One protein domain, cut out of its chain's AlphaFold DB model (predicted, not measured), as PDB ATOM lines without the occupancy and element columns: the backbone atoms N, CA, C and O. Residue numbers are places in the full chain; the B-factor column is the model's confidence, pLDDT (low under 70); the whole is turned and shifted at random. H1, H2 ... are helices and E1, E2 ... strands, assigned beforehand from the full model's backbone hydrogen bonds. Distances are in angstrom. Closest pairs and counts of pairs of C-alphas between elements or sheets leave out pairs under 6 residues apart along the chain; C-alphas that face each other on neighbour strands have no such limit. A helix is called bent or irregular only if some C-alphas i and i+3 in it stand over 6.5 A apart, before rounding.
ATOM      1  N   GLU A   2     163.587 148.796 184.206       55.69
ATOM      2  CA  GLU A   2     162.838 150.058 184.184       55.69
ATOM      3  C   GLU A   2     161.788 150.084 185.296       55.69
ATOM      4  O   GLU A   2     161.148 149.074 185.596       55.69
ATOM      5  N   GLU A   3     161.668 151.235 185.949       65.19
ATOM      6  CA  GLU A   3     160.765 151.422 187.074       65.19
ATOM      7  C   GLU A   3     159.329 151.623 186.570       65.19
ATOM      8  O   GLU A   3     159.064 152.443 185.691       65.19
ATOM      9  N   LYS A   4     158.401 150.817 187.095       75.06
ATOM     10  CA  LYS A   4     156.993 150.814 186.689       75.06
ATOM     11  C   LYS A   4     156.275 152.027 187.280       75.06
ATOM     12  O   LYS A   4     156.254 152.188 188.502       75.06
ATOM     13  N   ASN A   5     155.664 152.831 186.414       82.75
ATOM     14  CA  ASN A   5     155.028 154.091 186.783       82.75
ATOM     15  C   ASN A   5     153.495 154.001 186.805       82.75
ATOM     16  O   ASN A   5     152.891 153.245 186.044       82.75
ATOM     17  N   LEU A   6     152.891 154.814 187.665       87.12
ATOM     18  CA  LEU A   6     151.457 155.014 187.851       87.12
ATOM     19  C   LEU A   6     151.132 156.508 187.791       87.12
ATOM     20  O   LEU A   6     152.007 157.339 188.034       87.12
ATOM     21  N   ASN A   7     149.865 156.835 187.542       90.38
ATOM     22  CA  ASN A   7     149.360 158.207 187.546       90.38
ATOM     23  C   ASN A   7     148.135 158.341 188.452       90.38
ATOM     24  O   ASN A   7     147.475 157.344 188.755       90.38
ATOM     25  N   ASN A   8     147.789 159.583 188.809       93.19
ATOM     26  CA  ASN A   8     146.469 159.919 189.350       93.19
ATOM     27  C   ASN A   8     146.079 159.075 190.581       93.19
ATOM     28  O   ASN A   8     145.111 158.312 190.563       93.19
ATOM     29  N   LEU A   9     146.852 159.200 191.660       96.19
ATOM     30  CA  LEU A   9     146.602 158.523 192.928       96.19
ATOM     31  C   LEU A   9     145.513 159.241 193.731       96.19
ATOM     32  O   LEU A   9     145.694 160.379 194.179       96.19
ATOM     33  N   TYR A  10     144.421 158.524 193.986       97.25
ATOM     34  CA  TYR A  10     143.312 158.976 194.823       97.25
ATOM     35  C   TYR A  10     143.090 158.030 195.998       97.25
ATOM     36  O   TYR A  10     143.135 156.809 195.838       97.25
ATOM     37  N   LEU A  11     142.804 158.595 197.167       97.31
ATOM     38  CA  LEU A  11     142.265 157.877 198.314       97.31
ATOM     39  C   LEU A  11     140.738 157.968 198.290       97.31
ATOM     40  O   LEU A  11     140.169 159.050 198.169       97.31
ATOM     41  N   ASN A  12     140.086 156.822 198.438       97.62
ATOM     42  CA  ASN A  12     138.639 156.693 198.405       97.62
ATOM     43  C   ASN A  12     138.136 156.126 199.731       97.62
ATOM     44  O   ASN A  12     138.710 155.170 200.255       97.62
ATOM     45  N   HIS A  13     137.023 156.662 200.227       95.94
ATOM     46  CA  HIS A  13     136.280 156.106 201.355       95.94
ATOM     47  C   HIS A  13     134.832 155.863 200.959       95.94
ATOM     48  O   HIS A  13     134.120 156.802 200.619       95.94
ATOM     49  N   ILE A  14     134.384 154.612 201.046       94.81
ATOM     50  CA  ILE A  14     133.032 154.196 200.662       94.81
ATOM     51  C   ILE A  14     132.280 153.691 201.889       94.81
ATOM     52  O   ILE A  14     132.781 152.846 202.643       94.81
ATOM     53  N   ARG A  15     131.053 154.187 202.091       92.19
ATOM     54  CA  ARG A  15     130.162 153.674 203.138       92.19
ATOM     55  C   ARG A  15     128.714 154.129 203.011       92.19
ATOM     56  O   ARG A  15     128.418 155.172 202.452       92.19
ATOM     57  N   TYR A  16     127.824 153.412 203.682       90.44
ATOM     58  CA  TYR A  16     126.442 153.805 203.932       90.44
ATOM     59  C   TYR A  16     126.204 154.168 205.407       90.44
ATOM     60  O   TYR A  16     126.929 153.741 206.311       90.44
ATOM     61  N   PHE A  17     125.139 154.928 205.650       89.00
ATOM     62  CA  PHE A  17     124.603 155.185 206.986       89.00
ATOM     63  C   PHE A  17     123.639 154.074 207.424       89.00
ATOM     64  O   PHE A  17     123.058 153.380 206.594       89.00
ATOM     65  N   SER A  18     123.432 153.899 208.736       85.75
ATOM     66  CA  SER A  18     122.524 152.859 209.259       85.75
ATOM     67  C   SER A  18     121.073 153.034 208.809       85.75
ATOM     68  O   SER A  18     120.320 152.065 208.801       85.75
ATOM     69  N   ILE A  19     120.696 154.269 208.481       88.38
ATOM     70  CA  ILE A  19     119.416 154.641 207.893       88.38
ATOM     71  C   ILE A  19     119.747 155.393 206.604       88.38
ATOM     72  O   ILE A  19     120.553 156.324 206.623       88.38
ATOM     73  N   SER A  20     119.169 154.948 205.492       90.06
ATOM     74  CA  SER A  20     119.329 155.584 204.185       90.06
ATOM     75  C   SER A  20     118.364 156.761 204.048       90.06
ATOM     76  O   SER A  20     117.266 156.725 204.594       90.06
ATOM     77  N   LEU A  21     118.760 157.788 203.293       92.06
ATOM     78  CA  LEU A  21     117.866 158.894 202.932       92.06
ATOM     79  C   LEU A  21     116.779 158.426 201.960       92.06
ATOM     80  O   LEU A  21     115.655 158.919 201.988       92.06
ATOM     81  N   LEU A  22     117.120 157.474 201.091       92.38
ATOM     82  CA  LEU A  22     116.171 156.860 200.176       92.38
ATOM     83  C   LEU A  22     115.616 155.572 200.771       92.38
ATOM     84  O   LEU A  22     116.356 154.648 201.109       92.38
ATOM     85  N   GLU A  23     114.293 155.501 200.833       88.62
ATOM     86  CA  GLU A  23     113.586 154.291 201.225       88.62
ATOM     87  C   GLU A  23     113.607 153.241 200.108       88.62
ATOM     88  O   GLU A  23     113.719 153.546 198.913       88.62
ATOM     89  N   SER A  58     115.186 161.084 192.788       86.00
ATOM     90  CA  SER A  58     114.872 162.294 192.041       86.00
ATOM     91  C   SER A  58     115.599 163.471 192.675       86.00
ATOM     92  O   SER A  58     116.031 163.398 193.834       86.00
ATOM     93  N   LYS A  59     115.733 164.565 191.928       91.31
ATOM     94  CA  LYS A  59     116.361 165.787 192.430       91.31
ATOM     95  C   LYS A  59     115.677 166.273 193.712       91.31
ATOM     96  O   LYS A  59     116.356 166.615 194.677       91.31
ATOM     97  N   GLU A  60     114.349 166.214 193.762       92.12
ATOM     98  CA  GLU A  60     113.523 166.670 194.886       92.12
ATOM     99  C   GLU A  60     113.842 165.919 196.180       92.12
ATOM    100  O   GLU A  60     113.822 166.523 197.249       92.12
ATOM    101  N   LYS A  61     114.194 164.628 196.099       91.94
ATOM    102  CA  LYS A  61     114.573 163.839 197.281       91.94
ATOM    103  C   LYS A  61     115.911 164.265 197.888       91.94
ATOM    104  O   LYS A  61     116.126 164.062 199.079       91.94
ATOM    105  N   LEU A  62     116.805 164.855 197.092       95.25
ATOM    106  CA  LEU A  62     118.129 165.304 197.537       95.25
ATOM    107  C   LEU A  62     118.164 166.798 197.905       95.25
ATOM    108  O   LEU A  62     119.039 167.222 198.663       95.25
ATOM    109  N   GLU A  63     117.220 167.605 197.410       96.69
ATOM    110  CA  GLU A  63     117.164 169.056 197.663       96.69
ATOM    111  C   GLU A  63     117.114 169.442 199.157       96.69
ATOM    112  O   GLU A  63     117.817 170.386 199.530       96.69
ATOM    113  N   PRO A  64     116.371 168.748 200.047       96.69
ATOM    114  CA  PRO A  64     116.407 169.049 201.477       96.69
ATOM    115  C   PRO A  64     117.822 168.958 202.058       96.69
ATOM    116  O   PRO A  64     118.262 169.874 202.752       96.69
ATOM    117  N   LEU A  65     118.569 167.905 201.711       96.88
ATOM    118  CA  LEU A  65     119.931 167.707 202.207       96.88
ATOM    119  C   LEU A  65     120.895 168.737 201.626       96.88
ATOM    120  O   LEU A  65     121.682 169.315 202.368       96.88
ATOM    121  N   LYS A  66     120.783 169.050 200.331       97.44
ATOM    122  CA  LYS A  66     121.566 170.126 199.711       97.44
ATOM    123  C   LYS A  66     121.361 171.465 200.429       97.44
ATOM    124  O   LYS A  66     122.333 172.169 200.687       97.44
ATOM    125  N   LYS A  67     120.117 171.833 200.761       97.62
ATOM    126  CA  LYS A  67     119.820 173.090 201.475       97.62
ATOM    127  C   LYS A  67     120.477 173.146 202.851       97.62
ATOM    128  O   LYS A  67     120.909 174.220 203.254       97.62
ATOM    129  N   ILE A  68     120.544 172.023 203.560       97.50
ATOM    130  CA  ILE A  68     121.173 171.941 204.883       97.50
ATOM    131  C   ILE A  68     122.697 171.977 204.759       97.50
ATOM    132  O   ILE A  68     123.345 172.749 205.456       97.50
ATOM    133  N   LEU A  69     123.268 171.227 203.814       97.06
ATOM    134  CA  LEU A  69     124.705 171.254 203.537       97.06
ATOM    135  C   LEU A  69     125.186 172.659 203.136       97.06
ATOM    136  O   LEU A  69     126.221 173.091 203.620       97.06
ATOM    137  N   ASN A  70     124.405 173.412 202.353       96.31
ATOM    138  CA  ASN A  70     124.710 174.810 202.007       96.31
ATOM    139  C   ASN A  70     124.726 175.769 203.211       96.31
ATOM    140  O   ASN A  70     125.313 176.843 203.127       96.31
ATOM    141  N   LYS A  71     124.046 175.428 204.311       96.69
ATOM    142  CA  LYS A  71     124.083 176.213 205.556       96.69
ATOM    143  C   LYS A  71     125.255 175.819 206.452       96.69
ATOM    144  O   LYS A  71     125.588 176.561 207.373       96.69
ATOM    145  N   ASN A  72     125.846 174.652 206.217       95.19
ATOM    146  CA  ASN A  72     126.963 174.150 206.991       95.19
ATOM    147  C   ASN A  72     128.264 174.780 206.472       95.19
ATOM    148  O   ASN A  72     128.693 174.511 205.352       95.19
ATOM    149  N   SER A  73     128.901 175.603 207.309       95.81
ATOM    150  CA  SER A  73     130.108 176.371 206.967       95.81
ATOM    151  C   SER A  73     131.346 175.518 206.675       95.81
ATOM    152  O   SER A  73     132.360 176.045 206.220       95.81
ATOM    153  N   ASP A  74     131.285 174.211 206.926       97.00
ATOM    154  CA  ASP A  74     132.345 173.271 206.573       97.00
ATOM    155  C   ASP A  74     132.401 172.953 205.067       97.00
ATOM    156  O   ASP A  74     133.447 172.521 204.573       97.00
ATOM    157  N   PHE A  75     131.308 173.173 204.328       97.38
ATOM    158  CA  PHE A  75     131.230 172.925 202.888       97.38
ATOM    159  C   PHE A  75     131.339 174.227 202.086       97.38
ATOM    160  O   PHE A  75     130.659 175.208 202.369       97.38
ATOM    161  N   ILE A  76     132.199 174.220 201.064       97.00
ATOM    162  CA  ILE A  76     132.488 175.376 200.199       97.00
ATOM    163  C   ILE A  76     131.599 175.380 198.946       97.00
ATOM    164  O   ILE A  76     131.121 176.430 198.529       97.00
ATOM    165  N   ASP A  77     131.384 174.214 198.338       97.19
ATOM    166  CA  ASP A  77     130.509 174.029 197.172       97.19
ATOM    167  C   ASP A  77     129.575 172.859 197.458       97.19
ATOM    168  O   ASP A  77     130.039 171.820 197.932       97.19
ATOM    169  N   VAL A  78     128.284 173.013 197.166       97.88
ATOM    170  CA  VAL A  78     127.295 171.935 197.258       97.88
ATOM    171  C   VAL A  78     126.311 172.040 196.100       97.88
ATOM    172  O   VAL A  78     125.559 173.008 195.954       97.88
ATOM    173  N   LYS A  79     126.233 170.977 195.301       97.88
ATOM    174  CA  LYS A  79     125.317 170.888 194.162       97.88
ATOM    175  C   LYS A  79     124.731 169.494 194.021       97.88
ATOM    176  O   LYS A  79     125.312 168.508 194.460       97.88
ATOM    177  N   ILE A  80     123.571 169.417 193.377       97.44
ATOM    178  CA  ILE A  80     123.031 168.148 192.885       97.44
ATOM    179  C   ILE A  80     123.453 168.023 191.428       97.44
ATOM    180  O   ILE A  80     123.186 168.920 190.628       97.44
ATOM    181  N   ILE A  81     124.116 166.920 191.103       96.25
ATOM    182  CA  ILE A  81     124.564 166.586 189.755       96.25
ATOM    183  C   ILE A  81     123.567 165.588 189.159       96.25
ATOM    184  O   ILE A  81     123.240 164.594 189.806       96.25
ATOM    185  N   ASN A  82     123.090 165.864 187.940       94.00
ATOM    186  CA  ASN A  82     122.363 164.896 187.111       94.00
ATOM    187  C   ASN A  82     123.377 164.085 186.297       94.00
ATOM    188  O   ASN A  82     123.675 164.394 185.141       94.00
ATOM    189  N   ASP A  83     123.985 163.120 186.969       92.19
ATOM    190  CA  ASP A  83     124.925 162.173 186.397       92.19
ATOM    191  C   ASP A  83     124.950 160.927 187.279       92.19
ATOM    192  O   ASP A  83     124.765 161.034 188.497       92.19
ATOM    193  N   SER A  84     125.188 159.763 186.672       90.75
ATOM    194  CA  SER A  84     125.078 158.489 187.382       90.75
ATOM    195  C   SER A  84     125.945 158.467 188.645       90.75
ATOM    196  O   SER A  84     127.124 158.844 188.636       90.75
ATOM    197  N   SER A  85     125.371 158.012 189.756       94.69
ATOM    198  CA  SER A  85     126.123 157.638 190.951       94.69
ATOM    199  C   SER A  85     126.887 156.338 190.721       94.69
ATOM    200  O   SER A  85     126.665 155.631 189.734       94.69
ATOM    201  N   THR A  86     127.778 155.999 191.653       94.94
ATOM    202  CA  THR A  86     128.497 154.719 191.631       94.94
ATOM    203  C   THR A  86     127.555 153.516 191.765       94.94
ATOM    204  O   THR A  86     127.918 152.418 191.359       94.94
ATOM    205  N   LEU A  87     126.323 153.721 192.247       94.88
ATOM    206  CA  LEU A  87     125.253 152.717 192.300       94.88
ATOM    207  C   LEU A  87     124.297 152.744 191.092       94.88
ATOM    208  O   LEU A  87     123.315 152.003 191.076       94.88
ATOM    209  N   GLY A  88     124.548 153.595 190.093       93.06
ATOM    210  CA  GLY A  88     123.726 153.687 188.883       93.06
ATOM    211  C   GLY A  88     122.529 154.637 188.986       93.06
ATOM    212  O   GLY A  88     121.704 154.688 188.074       93.06
ATOM    213  N   LEU A  89     122.391 155.384 190.089       92.94
ATOM    214  CA  LEU A  89     121.263 156.293 190.312       92.94
ATOM    215  C   LEU A  89     121.491 157.634 189.594       92.94
ATOM    216  O   LEU A  89     122.606 158.147 189.630       92.94
ATOM    217  N   PRO A  90     120.464 158.250 188.984       92.19
ATOM    218  CA  PRO A  90     120.658 159.378 188.066       92.19
ATOM    219  C   PRO A  90     121.063 160.703 188.733       92.19
ATOM    220  O   PRO A  90     121.510 161.622 188.052       92.19
ATOM    221  N   TYR A  91     120.899 160.823 190.052       94.25
ATOM    222  CA  TYR A  91     121.226 162.038 190.795       94.25
ATOM    223  C   TYR A  91     122.106 161.728 192.000       94.25
ATOM    224  O   TYR A  91     121.881 160.753 192.718       94.25
ATOM    225  N   LYS A  92     123.063 162.618 192.264       96.12
ATOM    226  CA  LYS A  92     123.910 162.594 193.462       96.12
ATOM    227  C   LYS A  92     124.207 164.006 193.945       96.12
ATOM    228  O   LYS A  92     124.285 164.944 193.151       96.12
ATOM    229  N   ILE A  93     124.389 164.160 195.247       97.69
ATOM    230  CA  ILE A  93     124.977 165.361 195.833       97.69
ATOM    231  C   ILE A  93     126.485 165.285 195.637       97.69
ATOM    232  O   ILE A  93     127.095 164.269 195.959       97.69
ATOM    233  N   TYR A  94     127.061 166.369 195.135       98.12
ATOM    234  CA  TYR A  94     128.484 166.653 195.212       98.12
ATOM    235  C   TYR A  94     128.701 167.780 196.211       98.12
ATOM    236  O   TYR A  94     128.006 168.799 196.136       98.12
ATOM    237  N   ALA A  95     129.664 167.614 197.110       97.88
ATOM    238  CA  ALA A  95     130.083 168.667 198.016       97.88
ATOM    239  C   ALA A  95     131.607 168.722 198.151       97.88
ATOM    240  O   ALA A  95     132.262 167.686 198.202       97.88
ATOM    241  N   THR A  96     132.166 169.926 198.244       98.00
ATOM    242  CA  THR A  96     133.590 170.141 198.551       98.00
ATOM    243  C   THR A  96     133.717 170.650 199.976       98.00
ATOM    244  O   THR A  96     133.127 171.673 200.320       98.00
ATOM    245  N   HIS A  97     134.468 169.945 200.813       97.31
ATOM    246  CA  HIS A  97     134.729 170.353 202.190       97.31
ATOM    247  C   HIS A  97     135.942 171.288 202.266       97.31
ATOM    248  O   HIS A  97     136.845 171.227 201.431       97.31
ATOM    249  N   LYS A  98     135.998 172.141 203.292       96.56
ATOM    250  CA  LYS A  98     137.053 173.157 203.453       96.56
ATOM    251  C   LYS A  98     138.485 172.627 203.565       96.56
ATOM    252  O   LYS A  98     139.428 173.379 203.358       96.56
ATOM    253  N   ASN A  99     138.650 171.341 203.870       93.38
ATOM    254  CA  ASN A  99     139.946 170.656 203.896       93.38
ATOM    255  C   ASN A  99     140.364 170.079 202.523       93.38
ATOM    256  O   ASN A  99     141.340 169.342 202.451       93.38
ATOM    257  N   GLY A 100     139.620 170.376 201.449       92.75
ATOM    258  CA  GLY A 100     139.911 169.924 200.084       92.75
ATOM    259  C   GLY A 100     139.323 168.558 199.709       92.75
ATOM    260  O   GLY A 100     139.513 168.109 198.583       92.75
ATOM    261  N   GLN A 101     138.600 167.894 200.614       95.75
ATOM    262  CA  GLN A 101     137.977 166.594 200.347       95.75
ATOM    263  C   GLN A 101     136.691 166.745 199.523       95.75
ATOM    264  O   GLN A 101     135.877 167.640 199.776       95.75
ATOM    265  N   SER A 102     136.482 165.832 198.572       97.50
ATOM    266  CA  SER A 102     135.271 165.776 197.750       97.50
ATOM    267  C   SER A 102     134.330 164.689 198.252       97.50
ATOM    268  O   SER A 102     134.751 163.563 198.497       97.50
ATOM    269  N   LEU A 103     133.048 165.008 198.385       97.06
ATOM    270  CA  LEU A 103     131.989 164.089 198.788       97.06
ATOM    271  C   LEU A 103     131.007 163.887 197.640       97.06
ATOM    272  O   LEU A 103     130.479 164.851 197.090       97.06
ATOM    273  N   TYR A 104     130.676 162.629 197.380       97.44
ATOM    274  CA  TYR A 104     129.569 162.210 196.534       97.44
ATOM    275  C   TYR A 104     128.579 161.409 197.380       97.44
ATOM    276  O   TYR A 104     128.977 160.464 198.054       97.44
ATOM    277  N   PHE A 105     127.296 161.764 197.359       96.12
ATOM    278  CA  PHE A 105     126.258 161.059 198.118       96.12
ATOM    279  C   PHE A 105     124.978 160.914 197.300       96.12
ATOM    280  O   PHE A 105     124.394 161.908 196.874       96.12
ATOM    281  N   ASP A 106     124.517 159.683 197.097       94.75
ATOM    282  CA  ASP A 106     123.321 159.388 196.292       94.75
ATOM    283  C   ASP A 106     122.059 159.113 197.122       94.75
ATOM    284  O   ASP A 106     121.002 158.806 196.575       94.75
ATOM    285  N   GLY A 107     122.154 159.255 198.447       94.00
ATOM    286  CA  GLY A 107     121.066 158.976 199.381       94.00
ATOM    287  C   GLY A 107     121.093 157.562 199.973       94.00
ATOM    288  O   GLY A 107     120.450 157.322 200.998       94.00
ATOM    289  N   LEU A 108     121.866 156.644 199.388       94.00
ATOM    290  CA  LEU A 108     122.105 155.302 199.926       94.00
ATOM    291  C   LEU A 108     123.518 155.184 200.490       94.00
ATOM    292  O   LEU A 108     123.703 154.677 201.601       94.00
ATOM    293  N   LEU A 109     124.495 155.668 199.726       93.50
ATOM    294  CA  LEU A 109     125.914 155.487 199.976       93.50
ATOM    295  C   LEU A 109     126.667 156.798 199.718       93.50
ATOM    296  O   LEU A 109     126.295 157.586 198.846       93.50
ATOM    297  N   TYR A 110     127.714 157.043 200.505       94.62
ATOM    298  CA  TYR A 110     128.664 158.120 200.272       94.62
ATOM    299  C   TYR A 110     130.019 157.585 199.813       94.62
ATOM    300  O   TYR A 110     130.504 156.559 200.299       94.62
ATOM    301  N   LEU A 111     130.638 158.345 198.920       96.12
ATOM    302  CA  LEU A 111     132.023 158.227 198.500       96.12
ATOM    303  C   LEU A 111     132.729 159.537 198.853       96.12
ATOM    304  O   LEU A 111     132.319 160.601 198.393       96.12
ATOM    305  N   VAL A 112     133.787 159.460 199.652       96.69
ATOM    306  CA  VAL A 112     134.737 160.563 199.814       96.69
ATOM    307  C   VAL A 112     135.949 160.273 198.948       96.69
ATOM    308  O   VAL A 112     136.511 159.184 199.030       96.69
ATOM    309  N   GLU A 113     136.347 161.249 198.148       96.69
ATOM    310  CA  GLU A 113     137.526 161.201 197.295       96.69
ATOM    311  C   GLU A 113     138.526 162.268 197.745       96.69
ATOM    312  O   GLU A 113     138.166 163.424 198.001       96.69
ATOM    313  N   ILE A 114     139.790 161.863 197.846       96.38
ATOM    314  CA  ILE A 114     140.913 162.725 198.195       96.38
ATOM    315  C   ILE A 114     142.006 162.510 197.162       96.38
ATOM    316  O   ILE A 114     142.469 161.389 196.951       96.38
ATOM    317  N   GLU A 115     142.429 163.587 196.520       95.75
ATOM    318  CA  GLU A 115     143.562 163.550 195.610       95.75
ATOM    319  C   GLU A 115     144.873 163.545 196.393       95.75
ATOM    320  O   GLU A 115     145.110 164.422 197.221       95.75
ATOM    321  N   ILE A 116     145.720 162.552 196.129       95.88
ATOM    322  CA  ILE A 116     147.029 162.426 196.775       95.88
ATOM    323  C   ILE A 116     148.133 162.902 195.834       95.88
ATOM    324  O   ILE A 116     149.023 163.645 196.243       95.88
ATOM    325  N   LYS A 117     148.088 162.474 194.566       94.38
ATOM    326  CA  LYS A 117     149.111 162.811 193.569       94.38
ATOM    327  C   LYS A 117     148.538 162.737 192.152       94.38
ATOM    328  O   LYS A 117     148.051 161.686 191.756       94.38
ATOM    329  N   LYS A 118     148.631 163.823 191.378       90.62
ATOM    330  CA  LYS A 118     148.253 163.833 189.948       90.62
ATOM    331  C   LYS A 118     149.357 163.287 189.046       90.62
ATOM    332  O   LYS A 118     149.098 162.474 188.166       90.62
ATOM    333  N   ASP A 119     150.585 163.740 189.277       89.75
ATOM    334  CA  ASP A 119     151.710 163.440 188.390       89.75
ATOM    335  C   ASP A 119     152.145 161.975 188.463       89.75
ATOM    336  O   ASP A 119     151.836 161.261 189.418       89.75
ATOM    337  N   ARG A 120     152.942 161.571 187.473       89.12
ATOM    338  CA  ARG A 120     153.558 160.248 187.383       89.12
ATOM    339  C   ARG A 120     154.418 159.938 188.612       89.12
ATOM    340  O   ARG A 120     155.209 160.778 189.045       89.12
ATOM    341  N   PHE A 121     154.284 158.732 189.154       89.25
ATOM    342  CA  PHE A 121     155.047 158.245 190.306       89.25
ATOM    343  C   PHE A 121     155.362 156.751 190.182       89.25
ATOM    344  O   PHE A 121     154.672 156.021 189.469       89.25
ATOM    345  N   SER A 122     156.398 156.279 190.878       86.12
ATOM    346  CA  SER A 122     156.761 154.860 190.877       86.12
ATOM    347  C   SER A 122     156.018 154.066 191.957       86.12
ATOM    348  O   SER A 122     155.615 154.609 192.988       86.12
ATOM    349  N   PHE A 123     155.929 152.740 191.808       81.94
ATOM    350  CA  PHE A 123     155.506 151.876 192.925       81.94
ATOM    351  C   PHE A 123     156.407 151.995 194.164       81.94
ATOM    352  O   PHE A 123     155.930 151.748 195.271       81.94
ATOM    353  N   SER A 124     157.691 152.356 194.007       82.94
ATOM    354  CA  SER A 124     158.609 152.546 195.141       82.94
ATOM    355  C   SER A 124     158.143 153.654 196.072       82.94
ATOM    356  O   SER A 124     158.338 153.561 197.283       82.94
ATOM    357  N   ASP A 125     157.529 154.683 195.495       88.31
ATOM    358  CA  ASP A 125     157.176 155.913 196.195       88.31
ATOM    359  C   ASP A 125     155.803 155.831 196.874       88.31
ATOM    360  O   ASP A 125     155.420 156.723 197.621       88.31
ATOM    361  N   LEU A 126     155.033 154.759 196.658       88.12
ATOM    362  CA  LEU A 126     153.652 154.686 197.140       88.12
ATOM    363  C   LEU A 126     153.551 154.823 198.671       88.12
ATOM    364  O   LEU A 126     152.709 155.561 199.182       88.12
ATOM    365  N   ASN A 127     154.441 154.158 199.413       89.31
ATOM    366  CA  ASN A 127     154.446 154.229 200.877       89.31
ATOM    367  C   ASN A 127     154.958 155.573 201.416       89.31
ATOM    368  O   ASN A 127     154.548 155.964 202.502       89.31
ATOM    369  N   SER A 128     155.832 156.280 200.690       90.00
ATOM    370  CA  SER A 128     156.296 157.612 201.102       90.00
ATOM    371  C   SER A 128     155.283 158.706 200.760       90.00
ATOM    372  O   SER A 128     155.172 159.679 201.498       90.00
ATOM    373  N   ILE A 129     154.529 158.538 199.669       91.88
ATOM    374  CA  ILE A 129     153.516 159.492 199.203       91.88
ATOM    375  C   ILE A 129     152.193 159.337 199.964       91.88
ATOM    376  O   ILE A 129     151.573 160.336 200.321       91.88
ATOM    377  N   ALA A 130     151.734 158.102 200.174       90.00
ATOM    378  CA  ALA A 130     150.377 157.829 200.645       90.00
ATOM    379  C   ALA A 130     150.338 157.058 201.970       90.00
ATOM    380  O   ALA A 130     149.563 157.421 202.856       90.00
ATOM    381  N   GLY A 131     151.175 156.022 202.103       91.25
ATOM    382  CA  GLY A 131     151.179 155.131 203.268       91.25
ATOM    383  C   GLY A 131     149.832 154.433 203.493       91.25
ATOM    384  O   GLY A 131     149.012 154.295 202.584       91.25
ATOM    385  N   TYR A 132     149.591 153.963 204.716       92.69
ATOM    386  CA  TYR A 132     148.310 153.377 205.100       92.69
ATOM    387  C   TYR A 132     147.179 154.432 205.064       92.69
ATOM    388  O   TYR A 132     147.355 155.514 205.632       92.69
ATOM    389  N   PRO A 133     145.985 154.117 204.507       92.81
ATOM    390  CA  PRO A 133     144.874 155.057 204.383       92.81
ATOM    391  C   PRO A 133     144.535 155.798 205.679       92.81
ATOM    392  O   PRO A 133     144.070 155.198 206.658       92.81
ATOM    393  N   PHE A 134     144.708 157.120 205.666       90.75
ATOM    394  CA  PHE A 134     144.207 157.988 206.729       90.75
ATOM    395  C   PHE A 134     142.684 158.137 206.632       90.75
ATOM    396  O   PHE A 134     142.060 157.746 205.650       90.75
ATOM    397  N   ARG A 135     142.051 158.650 207.688       87.69
ATOM    398  CA  ARG A 135     140.586 158.733 207.779       87.69
ATOM    399  C   ARG A 135     140.059 160.076 207.280       87.69
ATOM    400  O   ARG A 135     140.628 161.116 207.597       87.69
ATOM    401  N   ALA A 136     138.901 160.058 206.625       89.00
ATOM    402  CA  ALA A 136     138.152 161.259 206.242       89.00
ATOM    403  C   ALA A 136     137.114 161.679 207.302       89.00
ATOM    404  O   ALA A 136     135.942 161.901 207.002       89.00
ATOM    405  N   ASP A 137     137.522 161.749 208.571       87.88
ATOM    406  CA  ASP A 137     136.590 161.948 209.688       87.88
ATOM    407  C   ASP A 137     135.865 163.303 209.634       87.88
ATOM    408  O   ASP A 137     134.679 163.375 209.944       87.88
ATOM    409  N   GLU A 138     136.536 164.372 209.206       91.00
ATOM    410  CA  GLU A 138     135.959 165.722 209.207       91.00
ATOM    411  C   GLU A 138     134.752 165.849 208.273       91.00
ATOM    412  O   GLU A 138     133.659 166.171 208.731       91.00
ATOM    413  N   ILE A 139     134.910 165.517 206.987       93.19
ATOM    414  CA  ILE A 139     133.819 165.626 206.011       93.19
ATOM    415  C   ILE A 139     132.657 164.684 206.342       93.19
ATOM    416  O   ILE A 139     131.490 165.048 206.185       93.19
ATOM    417  N   ILE A 140     132.959 163.485 206.856       91.31
ATOM    418  CA  ILE A 140     131.942 162.515 207.275       91.31
ATOM    419  C   ILE A 140     131.180 163.047 208.491       91.31
ATOM    420  O   ILE A 140     129.959 162.886 208.551       91.31
ATOM    421  N   ARG A 141     131.859 163.726 209.428       91.31
ATOM    422  CA  ARG A 141     131.207 164.413 210.551       91.31
ATOM    423  C   ARG A 141     130.185 165.409 210.055       91.31
ATOM    424  O   ARG A 141     129.038 165.375 210.495       91.31
ATOM    425  N   SER A 142     130.627 166.298 209.175       93.56
ATOM    426  CA  SER A 142     129.833 167.425 208.711       93.56
ATOM    427  C   SER A 142     128.639 166.922 207.900       93.56
ATOM    428  O   SER A 142     127.523 167.389 208.115       93.56
ATOM    429  N   LEU A 143     128.825 165.871 207.089       93.75
ATOM    430  CA  LEU A 143     127.726 165.173 206.423       93.75
ATOM    431  C   LEU A 143     126.745 164.541 207.420       93.75
ATOM    432  O   LEU A 143     125.538 164.705 207.270       93.75
ATOM    433  N   ALA A 144     127.233 163.816 208.430       92.19
ATOM    434  CA  ALA A 144     126.380 163.130 209.400       92.19
ATOM    435  C   ALA A 144     125.547 164.110 210.241       92.19
ATOM    436  O   ALA A 144     124.377 163.840 210.506       92.19
ATOM    437  N   ILE A 145     126.131 165.249 210.636       92.31
ATOM    438  CA  ILE A 145     125.424 166.330 211.339       92.31
ATOM    439  C   ILE A 145     124.303 166.877 210.454       92.31
ATOM    440  O   ILE A 145     123.153 166.910 210.883       92.31
ATOM    441  N   SER A 146     124.610 167.214 209.199       94.31
ATOM    442  CA  SER A 146     123.607 167.711 208.254       94.31
ATOM    443  C   SER A 146     122.522 166.674 207.938       94.31
ATOM    444  O   SER A 146     121.355 167.024 207.787       94.31
ATOM    445  N   LEU A 147     122.862 165.384 207.879       93.25
ATOM    446  CA  LEU A 147     121.887 164.322 207.631       93.25
ATOM    447  C   LEU A 147     120.956 164.093 208.832       93.25
ATOM    448  O   LEU A 147     119.777 163.804 208.632       93.25
ATOM    449  N   LYS A 148     121.447 164.261 210.068       93.06
ATOM    450  CA  LYS A 148     120.633 164.155 211.293       93.06
ATOM    451  C   LYS A 148     119.507 165.184 211.366       93.06
ATOM    452  O   LYS A 148     118.478 164.895 211.967       93.06
ATOM    453  N   GLU A 149     119.667 166.349 210.742       94.44
ATOM    454  CA  GLU A 149     118.589 167.342 210.648       94.44
ATOM    455  C   GLU A 149     117.394 166.840 209.814       94.44
ATOM    456  O   GLU A 149     116.267 167.279 210.031       94.44
ATOM    457  N   ILE A 150     117.617 165.893 208.892       93.94
ATOM    458  CA  ILE A 150     116.559 165.251 208.088       93.94
ATOM    459  C   ILE A 150     116.114 163.931 208.712       93.94
ATOM    460  O   ILE A 150     114.936 163.586 208.669       93.94
ATOM    461  N   ILE A 151     117.058 163.182 209.280       92.81
ATOM    462  CA  ILE A 151     116.836 161.860 209.865       92.81
ATOM    463  C   ILE A 151     117.257 161.913 211.342       92.81
ATOM    464  O   ILE A 151     118.362 161.480 211.680       92.81
ATOM    465  N   PRO A 152     116.394 162.405 212.255       91.06
ATOM    466  CA  PRO A 152     116.758 162.571 213.665       91.06
ATOM    467  C   PRO A 152     117.125 161.258 214.368       91.06
ATOM    468  O   PRO A 152     117.890 161.252 215.329       91.06
ATOM    469  N   SER A 153     116.600 160.129 213.880       90.38
ATOM    470  CA  SER A 153     116.880 158.783 214.390       90.38
ATOM    471  C   SER A 153     118.218 158.203 213.914       90.38
ATOM    472  O   SER A 153     118.575 157.084 214.301       90.38
ATOM    473  N   LEU A 154     118.968 158.923 213.072       87.62
ATOM    474  CA  LEU A 154     120.268 158.475 212.597       87.62
ATOM    475  C   LEU A 154     121.235 158.346 213.782       87.62
ATOM    476  O   LEU A 154     121.563 159.325 214.456       87.62
ATOM    477  N   LYS A 155     121.704 157.116 214.026       80.75
ATOM    478  CA  LYS A 155     122.644 156.819 215.113       80.75
ATOM    479  C   LYS A 155     123.913 157.657 214.984       80.75
ATOM    480  O   LYS A 155     124.367 157.968 213.881       80.75
ATOM    481  N   GLU A 156     124.509 157.980 216.129       58.03
ATOM    482  CA  GLU A 156     125.849 158.556 216.156       58.03
ATOM    483  C   GLU A 156     126.855 157.629 215.473       58.03
ATOM    484  O   GLU A 156     126.770 156.408 215.577       58.03
ATOM    485  N   TRP A 157     127.739 158.266 214.709       61.78
ATOM    486  CA  TRP A 157     128.944 157.761 214.062       61.78
ATOM    487  C   TRP A 157     129.234 156.261 214.169       61.78
ATOM    488  O   TRP A 157     129.542 155.734 215.236       61.78
ATOM    489  N   SER A 158     129.301 155.590 213.015       53.34
ATOM    490  CA  SER A 158     129.902 154.256 212.933       53.34
ATOM    491  C   SER A 158     131.322 154.340 212.360       53.34
ATOM    492  O   SER A 158     131.541 154.874 211.276       53.34
ATOM    493  N   TYR A 159     132.295 153.786 213.084       52.88
ATOM    494  CA  TYR A 159     133.735 154.028 212.905       52.88
ATOM    495  C   TYR A 159     134.447 153.262 211.764       52.88
ATOM    496  O   TYR A 159     135.645 153.450 211.585       52.88
ATOM    497  N   SER A 160     133.784 152.398 210.984       60.75
ATOM    498  CA  SER A 160     134.474 151.480 210.047       60.75
ATOM    499  C   SER A 160     134.362 151.811 208.548       60.75
ATOM    500  O   SER A 160     133.724 151.070 207.810       60.75
ATOM    501  N   MET A 161     134.951 152.910 208.066       76.50
ATOM    502  CA  MET A 161     134.993 153.200 206.617       76.50
ATOM    503  C   MET A 161     135.848 152.197 205.835       76.50
ATOM    504  O   MET A 161     136.903 151.786 206.316       76.50
ATOM    505  N   TYR A 162     135.376 151.787 204.650       90.94
ATOM    506  CA  TYR A 162     136.191 151.008 203.723       90.94
ATOM    507  C   TYR A 162     137.014 151.977 202.884       90.94
ATOM    508  O   TYR A 162     136.451 152.781 202.138       90.94
ATOM    509  N   SER A 163     138.329 151.919 203.070       94.81
ATOM    510  CA  SER A 163     139.287 152.836 202.464       94.81
ATOM    511  C   SER A 163     140.189 152.089 201.497       94.81
ATOM    512  O   SER A 163     140.712 151.029 201.844       94.81
ATOM    513  N   PHE A 164     140.412 152.658 200.318       96.38
ATOM    514  CA  PHE A 164     141.314 152.093 199.320       96.38
ATOM    515  C   PHE A 164     141.880 153.180 198.413       96.38
ATOM    516  O   PHE A 164     141.261 154.227 198.207       96.38
ATOM    517  N   TYR A 165     143.044 152.904 197.840       97.50
ATOM    518  CA  TYR A 165     143.625 153.752 196.813       97.50
ATOM    519  C   TYR A 165     143.219 153.286 195.421       97.50
ATOM    520  O   TYR A 165     143.063 152.090 195.172       97.50
ATOM    521  N   THR A 166     143.098 154.236 194.504       96.94
ATOM    522  CA  THR A 166     143.002 153.988 193.064       96.94
ATOM    523  C   THR A 166     144.133 154.711 192.363       96.94
ATOM    524  O   THR A 166     144.396 155.867 192.692       96.94
ATOM    525  N   ALA A 167     144.753 154.060 191.386       94.12
ATOM    526  CA  ALA A 167     145.697 154.693 190.476       94.12
ATOM    527  C   ALA A 167     145.441 154.239 189.037       94.12
ATOM    528  O   ALA A 167     144.983 153.119 188.785       94.12
ATOM    529  N   GLU A 168     145.750 155.118 188.095       89.00
ATOM    530  CA  GLU A 168     145.599 154.856 186.670       89.00
ATOM    531  C   GLU A 168     146.898 154.314 186.074       89.00
ATOM    532  O   GLU A 168     148.007 154.599 186.541       89.00
ATOM    533  N   ILE A 169     146.741 153.520 185.018       79.81
ATOM    534  CA  ILE A 169     147.843 152.924 184.269       79.81
ATOM    535  C   ILE A 169     147.800 153.481 182.847       79.81
ATOM    536  O   ILE A 169     146.812 153.278 182.144       79.81
ATOM    537  N   GLU A 170     148.884 154.120 182.403       72.44
ATOM    538  CA  GLU A 170     149.014 154.588 181.012       72.44
ATOM    539  C   GLU A 170     149.120 153.414 180.032       72.44
ATOM    540  O   GLU A 170     148.496 153.412 178.973       72.44
ATOM    541  N   ASN A 171     149.895 152.388 180.397       74.75
ATOM    542  CA  ASN A 171     150.158 151.246 179.535       74.75
ATOM    543  C   ASN A 171     150.265 149.934 180.326       74.75
ATOM    544  O   ASN A 171     151.254 149.650 180.999       74.75
ATOM    545  N   TRP A 172     149.253 149.075 180.191       75.25
ATOM    546  CA  TRP A 172     149.218 147.755 180.831       75.25
ATOM    547  C   TRP A 172     150.420 146.870 180.461       75.25
ATOM    548  O   TRP A 172     150.905 146.107 181.300       75.25
ATOM    549  N   LYS A 173     150.951 147.008 179.235       73.19
ATOM    550  CA  LYS A 173     152.120 146.238 178.787       73.19
ATOM    551  C   LYS A 173     153.391 146.632 179.534       73.19
ATOM    552  O   LYS A 173     154.188 145.749 179.830       73.19
ATOM    553  N   GLU A 174     153.554 147.905 179.901       70.06
ATOM    554  CA  GLU A 174     154.696 148.377 180.709       70.06
ATOM    555  C   GLU A 174     154.696 147.752 182.108       70.06
ATOM    556  O   GLU A 174     155.745 147.492 182.697       70.06
ATOM    557  N   LEU A 175     153.517 147.396 182.620       65.88
ATOM    558  CA  LEU A 175     153.391 146.654 183.869       65.88
ATOM    559  C   LEU A 175     153.617 145.143 183.718       65.88
ATOM    560  O   LEU A 175     153.663 144.440 184.730       65.88
ATOM    561  N   GLY A 176     153.820 144.640 182.496       63.03
ATOM    562  CA  GLY A 176     153.930 143.210 182.193       63.03
ATOM    563  C   GLY A 176     152.577 142.493 182.191       63.03
ATOM    564  O   GLY A 176     152.514 141.294 182.472       63.03
ATOM    565  N   ILE A 177     151.488 143.223 181.924       66.88
ATOM    566  CA  ILE A 177     150.114 142.726 182.039       66.88
ATOM    567  C   ILE A 177     149.424 142.788 180.684       66.88
ATOM    568  O   ILE A 177     149.344 143.834 180.046       66.88
ATOM    569  N   THR A 178     148.878 141.654 180.254       63.78
ATOM    570  CA  THR A 178     147.973 141.618 179.101       63.78
ATOM    571  C   THR A 178     146.547 141.717 179.631       63.78
ATOM    572  O   THR A 178     146.025 140.746 180.171       63.78
ATOM    573  N   ARG A 179     145.934 142.904 179.539       64.75
ATOM    574  CA  ARG A 179     144.531 143.108 179.935       64.75
ATOM    575  C   ARG A 179     143.629 142.404 178.918       64.75
ATOM    576  O   ARG A 179     143.668 142.739 177.737       64.75
ATOM    577  N   ILE A 180     142.826 141.443 179.370       62.91
ATOM    578  CA  ILE A 180     141.737 140.862 178.574       62.91
ATOM    579  C   ILE A 180     140.445 141.563 178.997       62.91
ATOM    580  O   ILE A 180     140.097 141.567 180.178       62.91
ATOM    581  N   GLY A 181     139.749 142.184 178.042       66.12
ATOM    582  CA  GLY A 181     138.513 142.927 178.305       66.12
ATOM    583  C   GLY A 181     138.710 144.109 179.262       66.12
ATOM    584  O   GLY A 181     139.701 144.832 179.183       66.12
ATOM    585  N   GLU A 182     137.762 144.300 180.183       70.19
ATOM    586  CA  GLU A 182     137.715 145.442 181.109       70.19
ATOM    587  C   GLU A 182     138.264 145.126 182.516       70.19
ATOM    588  O   GLU A 182     137.894 145.782 183.492       70.19
ATOM    589  N   ALA A 183     139.155 144.135 182.634       77.50
ATOM    590  CA  ALA A 183     139.703 143.681 183.915       77.50
ATOM    591  C   ALA A 183     140.334 144.821 184.741       77.50
ATOM    592  O   ALA A 183     141.004 145.697 184.190       77.50
ATOM    593  N   GLN A 184     140.124 144.767 186.061       87.38
ATOM    594  CA  GLN A 184     140.654 145.693 187.068       87.38
ATOM    595  C   GLN A 184     141.499 144.906 188.078       87.38
ATOM    596  O   GLN A 184     141.160 143.761 188.405       87.38
ATOM    597  N   LEU A 185     142.578 145.500 188.589       88.50
ATOM    598  CA  LEU A 185     143.506 144.803 189.485       88.50
ATOM    599  C   LEU A 185     143.391 145.291 190.919       88.50
ATOM    600  O   LEU A 185     143.210 146.479 191.159       88.50
ATOM    601  N   HIS A 186     143.592 144.370 191.851       91.25
ATOM    602  CA  HIS A 186     143.807 144.652 193.260       91.25
ATOM    603  C   HIS A 186     145.219 144.225 193.657       91.25
ATOM    604  O   HIS A 186     145.640 143.093 193.405       91.25
ATOM    605  N   ILE A 187     145.941 145.132 194.303       89.19
ATOM    606  CA  ILE A 187     147.277 144.905 194.833       89.19
ATOM    607  C   ILE A 187     147.254 145.208 196.335       89.19
ATOM    608  O   ILE A 187     147.051 146.363 196.720       89.19
ATOM    609  N   PRO A 188     147.477 144.204 197.200       88.88
ATOM    610  CA  PRO A 188     147.709 144.453 198.611       88.88
ATOM    611  C   PRO A 188     149.107 145.052 198.794       88.88
ATOM    612  O   PRO A 188     150.112 144.442 198.422       88.88
ATOM    613  N   ILE A 189     149.174 146.242 199.379       89.06
ATOM    614  CA  ILE A 189     150.426 146.923 199.709       89.06
ATOM    615  C   ILE A 189     150.627 146.883 201.217       89.06
ATOM    616  O   ILE A 189     149.692 147.134 201.969       89.06
ATOM    617  N   ASN A 190     151.843 146.588 201.671       88.19
ATOM    618  CA  ASN A 190     152.191 146.615 203.087       88.19
ATOM    619  C   ASN A 190     152.866 147.947 203.441       88.19
ATOM    620  O   ASN A 190     153.942 148.246 202.914       88.19
ATOM    621  N   ASP A 191     152.269 148.719 204.348       89.88
ATOM    622  CA  ASP A 191     152.936 149.864 204.969       89.88
ATOM    623  C   ASP A 191     153.836 149.355 206.107       89.88
ATOM    624  O   ASP A 191     153.301 148.827 207.084       89.88
ATOM    625  N   PRO A 192     155.173 149.485 206.021       88.44
ATOM    626  CA  PRO A 192     156.100 148.943 207.011       88.44
ATOM    627  C   PRO A 192     156.114 149.701 208.348       88.44
ATOM    628  O   PRO A 192     156.683 149.189 209.309       88.44
ATOM    629  N   ASN A 193     155.494 150.883 208.446       87.69
ATOM    630  CA  ASN A 193     155.554 151.734 209.644       87.69
ATOM    631  C   ASN A 193     154.680 151.241 210.810       87.69
ATOM    632  O   ASN A 193     154.634 151.865 211.870       87.69
ATOM    633  N   PHE A 194     153.971 150.127 210.630       87.94
ATOM    634  CA  PHE A 194     153.072 149.554 211.625       87.94
ATOM    635  C   PHE A 194     153.633 148.258 212.211       87.94
ATOM    636  O   PHE A 194     154.378 147.527 211.564       87.94
ATOM    637  N   VAL A 195     153.198 147.914 213.420       83.62
ATOM    638  CA  VAL A 195     153.304 146.552 213.954       83.62
ATOM    639  C   VAL A 195     151.885 146.025 214.107       83.62
ATOM    640  O   VAL A 195     151.097 146.569 214.877       83.62
ATOM    641  N   THR A 196     151.543 144.989 213.345       78.25
ATOM    642  CA  THR A 196     150.214 144.376 213.370       78.25
ATOM    643  C   THR A 196     150.253 143.117 214.224       78.25
ATOM    644  O   THR A 196     150.961 142.162 213.910       78.25
ATOM    645  N   GLN A 197     149.472 143.092 215.301       76.44
ATOM    646  CA  GLN A 197     149.292 141.898 216.123       76.44
ATOM    647  C   GLN A 197     148.111 141.079 215.579       76.44
ATOM    648  O   GLN A 197     146.980 141.562 215.519       76.44
ATOM    649  N   ILE A 198     148.376 139.846 215.147       73.25
ATOM    650  CA  ILE A 198     147.375 138.899 214.650       73.25
ATOM    651  C   ILE A 198     147.144 137.854 215.750       73.25
ATOM    652  O   ILE A 198     147.968 136.972 215.985       73.25
ATOM    653  N   GLY A 199     146.016 137.965 216.456       64.19
ATOM    654  CA  GLY A 199     145.759 137.165 217.661       64.19
ATOM    655  C   GLY A 199     146.663 137.559 218.838       64.19
ATOM    656  O   GLY A 199     147.321 138.589 218.803       64.19
ATOM    657  N   LEU A 200     146.702 136.755 219.906       70.88
ATOM    658  CA  LEU A 200     147.498 137.083 221.105       70.88
ATOM    659  C   LEU A 200     149.002 136.773 220.969       70.88
ATOM    660  O   LEU A 200     149.774 137.201 221.817       70.88
ATOM    661  N   ILE A 201     149.425 136.047 219.929       72.62
ATOM    662  CA  ILE A 201     150.756 135.406 219.882       72.62
ATOM    663  C   ILE A 201     151.579 135.684 218.618       72.62
ATOM    664  O   ILE A 201     152.744 135.302 218.571       72.62
ATOM    665  N   HIS A 202     151.016 136.327 217.591       72.94
ATOM    666  CA  HIS A 202     151.726 136.573 216.336       72.94
ATOM    667  C   HIS A 202     151.812 138.071 216.047       72.94
ATOM    668  O   HIS A 202     150.795 138.758 215.984       72.94
ATOM    669  N   THR A 203     153.024 138.583 215.857       77.38
ATOM    670  CA  THR A 203     153.280 139.953 215.408       77.38
ATOM    671  C   THR A 203     153.839 139.923 213.992       77.38
ATOM    672  O   THR A 203     154.782 139.195 213.690       77.38
ATOM    673  N   LYS A 204     153.240 140.720 213.108       82.94
ATOM    674  CA  LYS A 204     153.698 140.947 211.738       82.94
ATOM    675  C   LYS A 204     154.112 142.407 211.598       82.94
ATOM    676  O   LYS A 204     153.397 143.304 212.042       82.94
ATOM    677  N   PHE A 205     155.258 142.640 210.968       83.44
ATOM    678  CA  PHE A 205     155.680 143.988 210.606       83.44
ATOM    679  C   PHE A 205     154.902 144.486 209.387       83.44
ATOM    680  O   PHE A 205     154.816 143.832 208.345       83.44
ATOM    681  N   GLY A 206     154.362 145.680 209.551       85.81
ATOM    682  CA  GLY A 206     153.551 146.402 208.602       85.81
ATOM    683  C   GLY A 206     152.057 146.109 208.669       85.81
ATOM    684  O   GLY A 206     151.593 145.222 209.395       85.81
ATOM    685  N   LYS A 207     151.296 146.915 207.933       89.44
ATOM    686  CA  LYS A 207     149.841 146.838 207.820       89.44
ATOM    687  C   LYS A 207     149.429 146.922 206.356       89.44
ATOM    688  O   LYS A 207     149.815 147.851 205.648       89.44
ATOM    689  N   GLU A 208     148.633 145.954 205.916       89.50
ATOM    690  CA  GLU A 208     148.199 145.862 204.523       89.50
ATOM    691  C   GLU A 208     147.053 146.831 204.213       89.50
ATOM    692  O   GLU A 208     146.118 146.974 205.004       89.50
ATOM    693  N   TYR A 209     147.112 147.465 203.043       91.88
ATOM    694  CA  TYR A 209     146.052 148.285 202.472       91.88
ATOM    695  C   TYR A 209     145.841 147.970 200.986       91.88
ATOM    696  O   TYR A 209     146.726 147.447 200.308       91.88
ATOM    697  N   SER A 210     144.646 148.281 200.483       94.44
ATOM    698  CA  SER A 210     144.247 147.987 199.106       94.44
ATOM    699  C   SER A 210     144.618 149.123 198.155       94.44
ATOM    700  O   SER A 210     144.161 150.255 198.332       94.44
ATOM    701  N   LEU A 211     145.391 148.800 197.117       94.38
ATOM    702  CA  LEU A 211     145.568 149.622 195.923       94.38
ATOM    703  C   LEU A 211     144.866 148.942 194.750       94.38
ATOM    704  O   LEU A 211     145.142 147.784 194.445       94.38
ATOM    705  N   PHE A 212     143.995 149.667 194.062       94.38
ATOM    706  CA  PHE A 212     143.372 149.204 192.833       94.38
ATOM    707  C   PHE A 212     143.940 149.937 191.627       94.38
ATOM    708  O   PHE A 212     144.152 151.150 191.676       94.38
ATOM    709  N   LEU A 213     144.160 149.200 190.542       91.19
ATOM    710  CA  LEU A 213     144.683 149.752 189.299       91.19
ATOM    711  C   LEU A 213     143.706 149.562 188.147       91.19
ATOM    712  O   LEU A 213     143.201 148.454 187.930       91.19
ATOM    713  N   GLY A 214     143.511 150.636 187.385       89.69
ATOM    714  CA  GLY A 214     142.680 150.657 186.190       89.69
ATOM    715  C   GLY A 214     141.796 151.896 186.132       89.69
ATOM    716  O   GLY A 214     142.240 152.995 186.446       89.69
ATOM    717  N   GLU A 215     140.554 151.727 185.694       91.06
ATOM    718  CA  GLU A 215     139.625 152.841 185.495       91.06
ATOM    719  C   GLU A 215     138.950 153.206 186.820       91.06
ATOM    720  O   GLU A 215     138.154 152.432 187.361       91.06
ATOM    721  N   GLU A 322     106.310 151.936 181.343       70.00
ATOM    722  CA  GLU A 322     105.386 152.984 180.841       70.00
ATOM    723  C   GLU A 322     105.188 154.171 181.801       70.00
ATOM    724  O   GLU A 322     104.904 155.281 181.364       70.00
ATOM    725  N   ASN A 323     105.383 153.954 183.103       69.31
ATOM    726  CA  ASN A 323     105.207 154.968 184.143       69.31
ATOM    727  C   ASN A 323     106.535 155.548 184.672       69.31
ATOM    728  O   ASN A 323     106.543 156.198 185.717       69.31
ATOM    729  N   GLU A 324     107.668 155.275 184.018       70.44
ATOM    730  CA  GLU A 324     108.980 155.805 184.402       70.44
ATOM    731  C   GLU A 324     109.382 157.000 183.534       70.44
ATOM    732  O   GLU A 324     109.318 156.954 182.308       70.44
ATOM    733  N   GLU A 325     109.869 158.064 184.174       73.00
ATOM    734  CA  GLU A 325     110.478 159.181 183.456       73.00
ATOM    735  C   GLU A 325     111.812 158.736 182.837       73.00
ATOM    736  O   GLU A 325     112.701 158.233 183.533       73.00
ATOM    737  N   VAL A 326     111.948 158.915 181.522       79.94
ATOM    738  CA  VAL A 326     113.153 158.525 180.784       79.94
ATOM    739  C   VAL A 326     114.314 159.438 181.170       79.94
ATOM    740  O   VAL A 326     114.301 160.636 180.903       79.94
ATOM    741  N   ASN A 327     115.359 158.854 181.755       81.69
ATOM    742  CA  ASN A 327     116.579 159.556 182.143       81.69
ATOM    743  C   ASN A 327     117.828 158.807 181.652       81.69
ATOM    744  O   ASN A 327     118.213 157.774 182.192       81.69
ATOM    745  N   ASN A 328     118.522 159.359 180.658       83.62
ATOM    746  CA  ASN A 328     119.722 158.750 180.072       83.62
ATOM    747  C   ASN A 328     120.918 158.619 181.039       83.62
ATOM    748  O   ASN A 328     121.890 157.943 180.709       83.62
ATOM    749  N   LYS A 329     120.862 159.252 182.215       89.50
ATOM    750  CA  LYS A 329     121.849 159.101 183.293       89.50
ATOM    751  C   LYS A 329     121.575 157.915 184.201       89.50
ATOM    752  O   LYS A 329     122.399 157.603 185.053       89.50
ATOM    753  N   TRP A 330     120.431 157.262 184.039       86.56
ATOM    754  CA  TRP A 330     120.088 156.089 184.817       86.56
ATOM    755  C   TRP A 330     120.786 154.851 184.258       86.56
ATOM    756  O   TRP A 330     120.644 154.521 183.078       86.56
ATOM    757  N   LEU A 331     121.512 154.145 185.122       90.12
ATOM    758  CA  LEU A 331     122.195 152.905 184.785       90.12
ATOM    759  C   LEU A 331     121.581 151.723 185.557       90.12
ATOM    760  O   LEU A 331     121.115 151.863 186.688       90.12
ATOM    761  N   ASN A 332     121.582 150.549 184.933       87.62
ATOM    762  CA  ASN A 332     121.272 149.274 185.571       87.62
ATOM    763  C   ASN A 332     122.566 148.585 185.986       87.62
ATOM    764  O   ASN A 332     123.561 148.662 185.265       87.62
ATOM    765  N   SER A 333     122.547 147.873 187.111       90.56
ATOM    766  CA  SER A 333     123.689 147.050 187.475       90.56
ATOM    767  C   SER A 333     123.638 145.684 186.791       90.56
ATOM    768  O   SER A 333     122.575 145.109 186.570       90.56
ATOM    769  N   TYR A 334     124.806 145.164 186.432       91.06
ATOM    770  CA  TYR A 334     124.978 143.838 185.846       91.06
ATOM    771  C   TYR A 334     126.177 143.140 186.480       91.06
ATOM    772  O   TYR A 334     127.063 143.784 187.048       91.06
ATOM    773  N   TRP A 335     126.192 141.814 186.394       91.69
ATOM    774  CA  TRP A 335     127.204 140.987 187.035       91.69
ATOM    775  C   TRP A 335     128.452 140.825 186.169       91.69
ATOM    776  O   TRP A 335     128.360 140.508 184.985       91.69
ATOM    777  N   CYS A 336     129.621 140.986 186.782       90.00
ATOM    778  CA  CYS A 336     130.926 140.774 186.165       90.00
ATOM    779  C   CYS A 336     131.858 140.007 187.114       90.00
ATOM    780  O   CYS A 336     131.548 139.827 188.292       90.00
ATOM    781  N   GLN A 337     133.018 139.564 186.624       88.62
ATOM    782  CA  GLN A 337     134.069 139.052 187.508       88.62
ATOM    783  C   GLN A 337     134.601 140.180 188.403       88.62
ATOM    784  O   GLN A 337     134.691 141.335 187.975       88.62
ATOM    785  N   ASN A 338     134.919 139.851 189.654       90.00
ATOM    786  CA  ASN A 338     135.515 140.798 190.591       90.00
ATOM    787  C   ASN A 338     136.991 141.103 190.244       90.00
ATOM    788  O   ASN A 338     137.537 140.596 189.265       90.00
ATOM    789  N   PHE A 339     137.649 141.943 191.046       90.19
ATOM    790  CA  PHE A 339     139.048 142.336 190.857       90.19
ATOM    791  C   PHE A 339     140.001 141.140 190.807       90.19
ATOM    792  O   PHE A 339     139.886 140.209 191.603       90.19
ATOM    793  N   PHE A 340     141.004 141.191 189.934       87.12
ATOM    794  CA  PHE A 340     142.081 140.202 189.925       87.12
ATOM    795  C   PHE A 340     143.145 140.589 190.951       87.12
ATOM    796  O   PHE A 340     143.707 141.683 190.883       87.12
ATOM    797  N   ASN A 341     143.434 139.700 191.902       85.88
ATOM    798  CA  ASN A 341     144.527 139.900 192.842       85.88
ATOM    799  C   ASN A 341     145.864 139.702 192.147       85.88
ATOM    800  O   ASN A 341     146.096 138.691 191.487       85.88
ATOM    801  N   VAL A 342     146.771 140.634 192.392       81.69
ATOM    802  CA  VAL A 342     148.130 140.600 191.875       81.69
ATOM    803  C   VAL A 342     149.111 140.735 193.027       81.69
ATOM    804  O   VAL A 342     148.913 141.530 193.945       81.69
ATOM    805  N   LYS A 343     150.190 139.950 192.978       77.50
ATOM    806  CA  LYS A 343     151.295 140.051 193.934       77.50
ATOM    807  C   LYS A 343     152.408 140.918 193.361       77.50
ATOM    808  O   LYS A 343     152.771 140.791 192.192       77.50
ATOM    809  N   LEU A 344     152.974 141.760 194.219       73.62
ATOM    810  CA  LEU A 344     154.228 142.452 193.953       73.62
ATOM    811  C   LEU A 344     155.384 141.612 194.503       73.62
ATOM    812  O   LEU A 344     155.507 141.451 195.716       73.62
ATOM    813  N   ILE A 345     156.245 141.104 193.622       67.56
ATOM    814  CA  ILE A 345     157.501 140.434 193.988       67.56
ATOM    815  C   ILE A 345     158.654 141.270 193.442       67.56
ATOM    816  O   ILE A 345     158.710 141.549 192.247       67.56
ATOM    817  N   ASN A 346     159.571 141.709 194.310       64.38
ATOM    818  CA  ASN A 346     160.709 142.563 193.936       64.38
ATOM    819  C   ASN A 346     160.299 143.791 193.101       64.38
ATOM    820  O   ASN A 346     160.946 144.119 192.109       64.38
ATOM    821  N   LYS A 347     159.195 144.452 193.487       64.38
ATOM    822  CA  LYS A 347     158.593 145.604 192.784       64.38
ATOM    823  C   LYS A 347     158.063 145.303 191.371       64.38
ATOM    824  O   LYS A 347     157.671 146.218 190.653       64.38
ATOM    825  N   ASN A 348     157.992 144.032 190.983       64.00
ATOM    826  CA  ASN A 348     157.359 143.590 189.752       64.00
ATOM    827  C   ASN A 348     156.003 142.950 190.036       64.00
ATOM    828  O   ASN A 348     155.850 142.131 190.939       64.00
ATOM    829  N   ILE A 349     155.024 143.320 189.218       68.44
ATOM    830  CA  ILE A 349     153.747 142.622 189.105       68.44
ATOM    831  C   ILE A 349     153.991 141.266 188.436       68.44
ATOM    832  O   ILE A 349     154.416 141.228 187.281       68.44
ATOM    833  N   GLU A 350     153.718 140.171 189.146       66.62
ATOM    834  CA  GLU A 350     153.583 138.855 188.519       66.62
ATOM    835  C   GLU A 350     152.178 138.719 187.931       66.62
ATOM    836  O   GLU A 350     151.173 138.870 188.629       66.62
ATOM    837  N   THR A 351     152.113 138.486 186.621       55.03
ATOM    838  CA  THR A 351     150.862 138.458 185.868       55.03
ATOM    839  C   THR A 351     150.005 137.250 186.230       55.03
ATOM    840  O   THR A 351     150.481 136.114 186.289       55.03
ATOM    841  N   ALA A 352     148.708 137.499 186.389       52.62
ATOM    842  CA  ALA A 352     147.696 136.481 186.610       52.62
ATOM    843  C   ALA A 352     147.462 135.626 185.355       52.62
ATOM    844  O   ALA A 352     147.326 136.163 184.256       52.62
ATOM    845  N   LYS A 353     147.379 134.301 185.517       53.19
ATOM    846  CA  LYS A 353     146.937 133.369 184.459       53.19
ATOM    847  C   LYS A 353     145.730 132.504 184.858       53.19
ATOM    848  O   LYS A 353     145.304 131.696 184.046       53.19
ATOM    849  N   ASP A 354     145.191 132.646 186.074       57.66
ATOM    850  CA  ASP A 354     144.215 131.700 186.644       57.66
ATOM    851  C   ASP A 354     143.070 132.408 187.407       57.66
ATOM    852  O   ASP A 354     143.301 133.373 188.143       57.66
ATOM    853  N   GLU A 355     141.844 131.893 187.268       56.41
ATOM    854  CA  GLU A 355     140.607 132.311 187.956       56.41
ATOM    855  C   GLU A 355     140.727 132.237 189.489       56.41
ATOM    856  O   GLU A 355     140.087 132.992 190.237       56.41
ATOM    857  N   ASN A 356     141.626 131.384 189.988       62.62
ATOM    858  CA  ASN A 356     141.955 131.300 191.410       62.62
ATOM    859  C   ASN A 356     142.448 132.630 192.003       62.62
ATOM    860  O   ASN A 356     142.323 132.840 193.211       62.62
ATOM    861  N   GLN A 357     142.924 133.562 191.174       76.75
ATOM    862  CA  GLN A 357     143.428 134.863 191.611       76.75
ATOM    863  C   GLN A 357     142.359 135.959 191.691       76.75
ATOM    864  O   GLN A 357     142.645 137.033 192.211       76.75
ATOM    865  N   VAL A 358     141.117 135.717 191.262       84.62
ATOM    866  CA  VAL A 358     140.033 136.694 191.467       84.62
ATOM    867  C   VAL A 358     139.793 136.893 192.973       84.62
ATOM    868  O   VAL A 358     139.814 135.936 193.757       84.62
ATOM    869  N   MET A 359     139.599 138.138 193.391       88.44
ATOM    870  CA  MET A 359     139.349 138.539 194.769       88.44
ATOM    871  C   MET A 359     137.945 138.127 195.209       88.44
ATOM    872  O   MET A 359     136.960 138.333 194.499       88.44
ATOM    873  N   SER A 360     137.835 137.588 196.422       90.88
ATOM    874  CA  SER A 360     136.532 137.367 197.050       90.88
ATOM    875  C   SER A 360     135.838 138.711 197.314       90.88
ATOM    876  O   SER A 360     136.469 139.593 197.898       90.88
TER     877      SER A 360
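AT A GLANCE: This is residues 2 to 23, 58 to 215 and 322 to 360 of the 422 residues of an uncharacterized protein of Aliarcobacter butzleri (UniProt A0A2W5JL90). A long, strongly twisted sheet of eight strands makes the body, with three helices as a second layer on one face: H1 and H3 near the E2 end, and H2 near E7 and E1, where the sheet curls round it. E9, E10 and E11 follow outside this sheet, the last two as a small hairpin. The printed part has 219 residues, three named helices and eleven named strands, in the order E1 H1 E2 E3 E4 E5 H2 H3 E6 E7 E8 E9 E10 E11. The large sheet runs E2 E3 E4 E5 E1 E6 E8 E7, mixed; the class is mixed, helices and strands. The whole is compact, with a radius of gyration of the C-alphas of 19.7 A and spans of 52 by 47 by 35 A.

IN THESE COORDINATES: Find C-alpha 5 at (155.028, 154.091, 186.783); E1 runs from there to residue 16, 33.3 A, and bends by 54 degrees at residue 8. Look next for E2 at 75 to 82, E3 at 91 to 97, E4 at 102 to 105, E5 at 109 to 117 and E6 at 162 to 168. E7, 185 to 198, bends by 108 degrees at residue 195; E8, 202 to 213, spans 30.9 A. The helices are H1, 59 to 69, H2, 123 to 129, and H3, 137 to 148. E9 is 331 to 337, E10 343 to 345, and E11 348 to 350, ending at C-alpha (153.583, 138.855, 188.519).

HOW THE PARTS SIT: E2 E3 E4 E5 form a meander, each strand the antiparallel neighbour of the one before: see N 79 and O 94, 2.9 A, N 95 and O 103, 2.9 A, and N 104 and O 111, 2.8 A. E5, H2 H3 and E6 make a split strand-helix-strand unit with E1 between the strands, its crossover right-handed. E1 is antiparallel to E5 (N 11 and O 114, 2.8 A) and to E6 (N 12 and O 164, 2.9 A). E6 and E8 are parallel, with N 165 and O 210 at 2.9 A; E8 and E7 form a hairpin, with N 187 and O 211 at 2.8 A. H1 is on the sheet at a height of 8.9 A, along the strands; H3 is on it at 9.3 A, slantwise to them, and touches H1 with residues 143 to 147 alone, the closest C-alphas being those of Ile 68 and Ser 146, 5.9 A. H2 is on the sheet too, its Asn 127 and Asp 191 of E7 having C-alphas 6.2 A apart. H1, only just, and H2 are irregular: C-alphas 61 and 64 are 6.9 A apart, 124 and 127 7.3 A. Every O i to N i+4 pair is within hydrogen-bond range in H3, 5 of 7 in H1 and 1 of 3 in H2, which has 2 of 4 O i to N i+3 pairs. E9 pairs with no named strand; E10 and E11 are a hairpin, N 345 and O 348 at 2.9 A.

THE WHOLE: The C-alphas farthest apart, of Ile 201 and Glu 322, are 62.4 A apart. Residues 24 to 57 and 216 to 321 are not printed, with gaps of 12.2 A and 34.6 A between C-alphas. The links H3 to E6 and E6 to E7 are long. Mean pLDDT of the printed part is 86.2; 28 residues are under 70, among them 175 to 181 and 345 to 356.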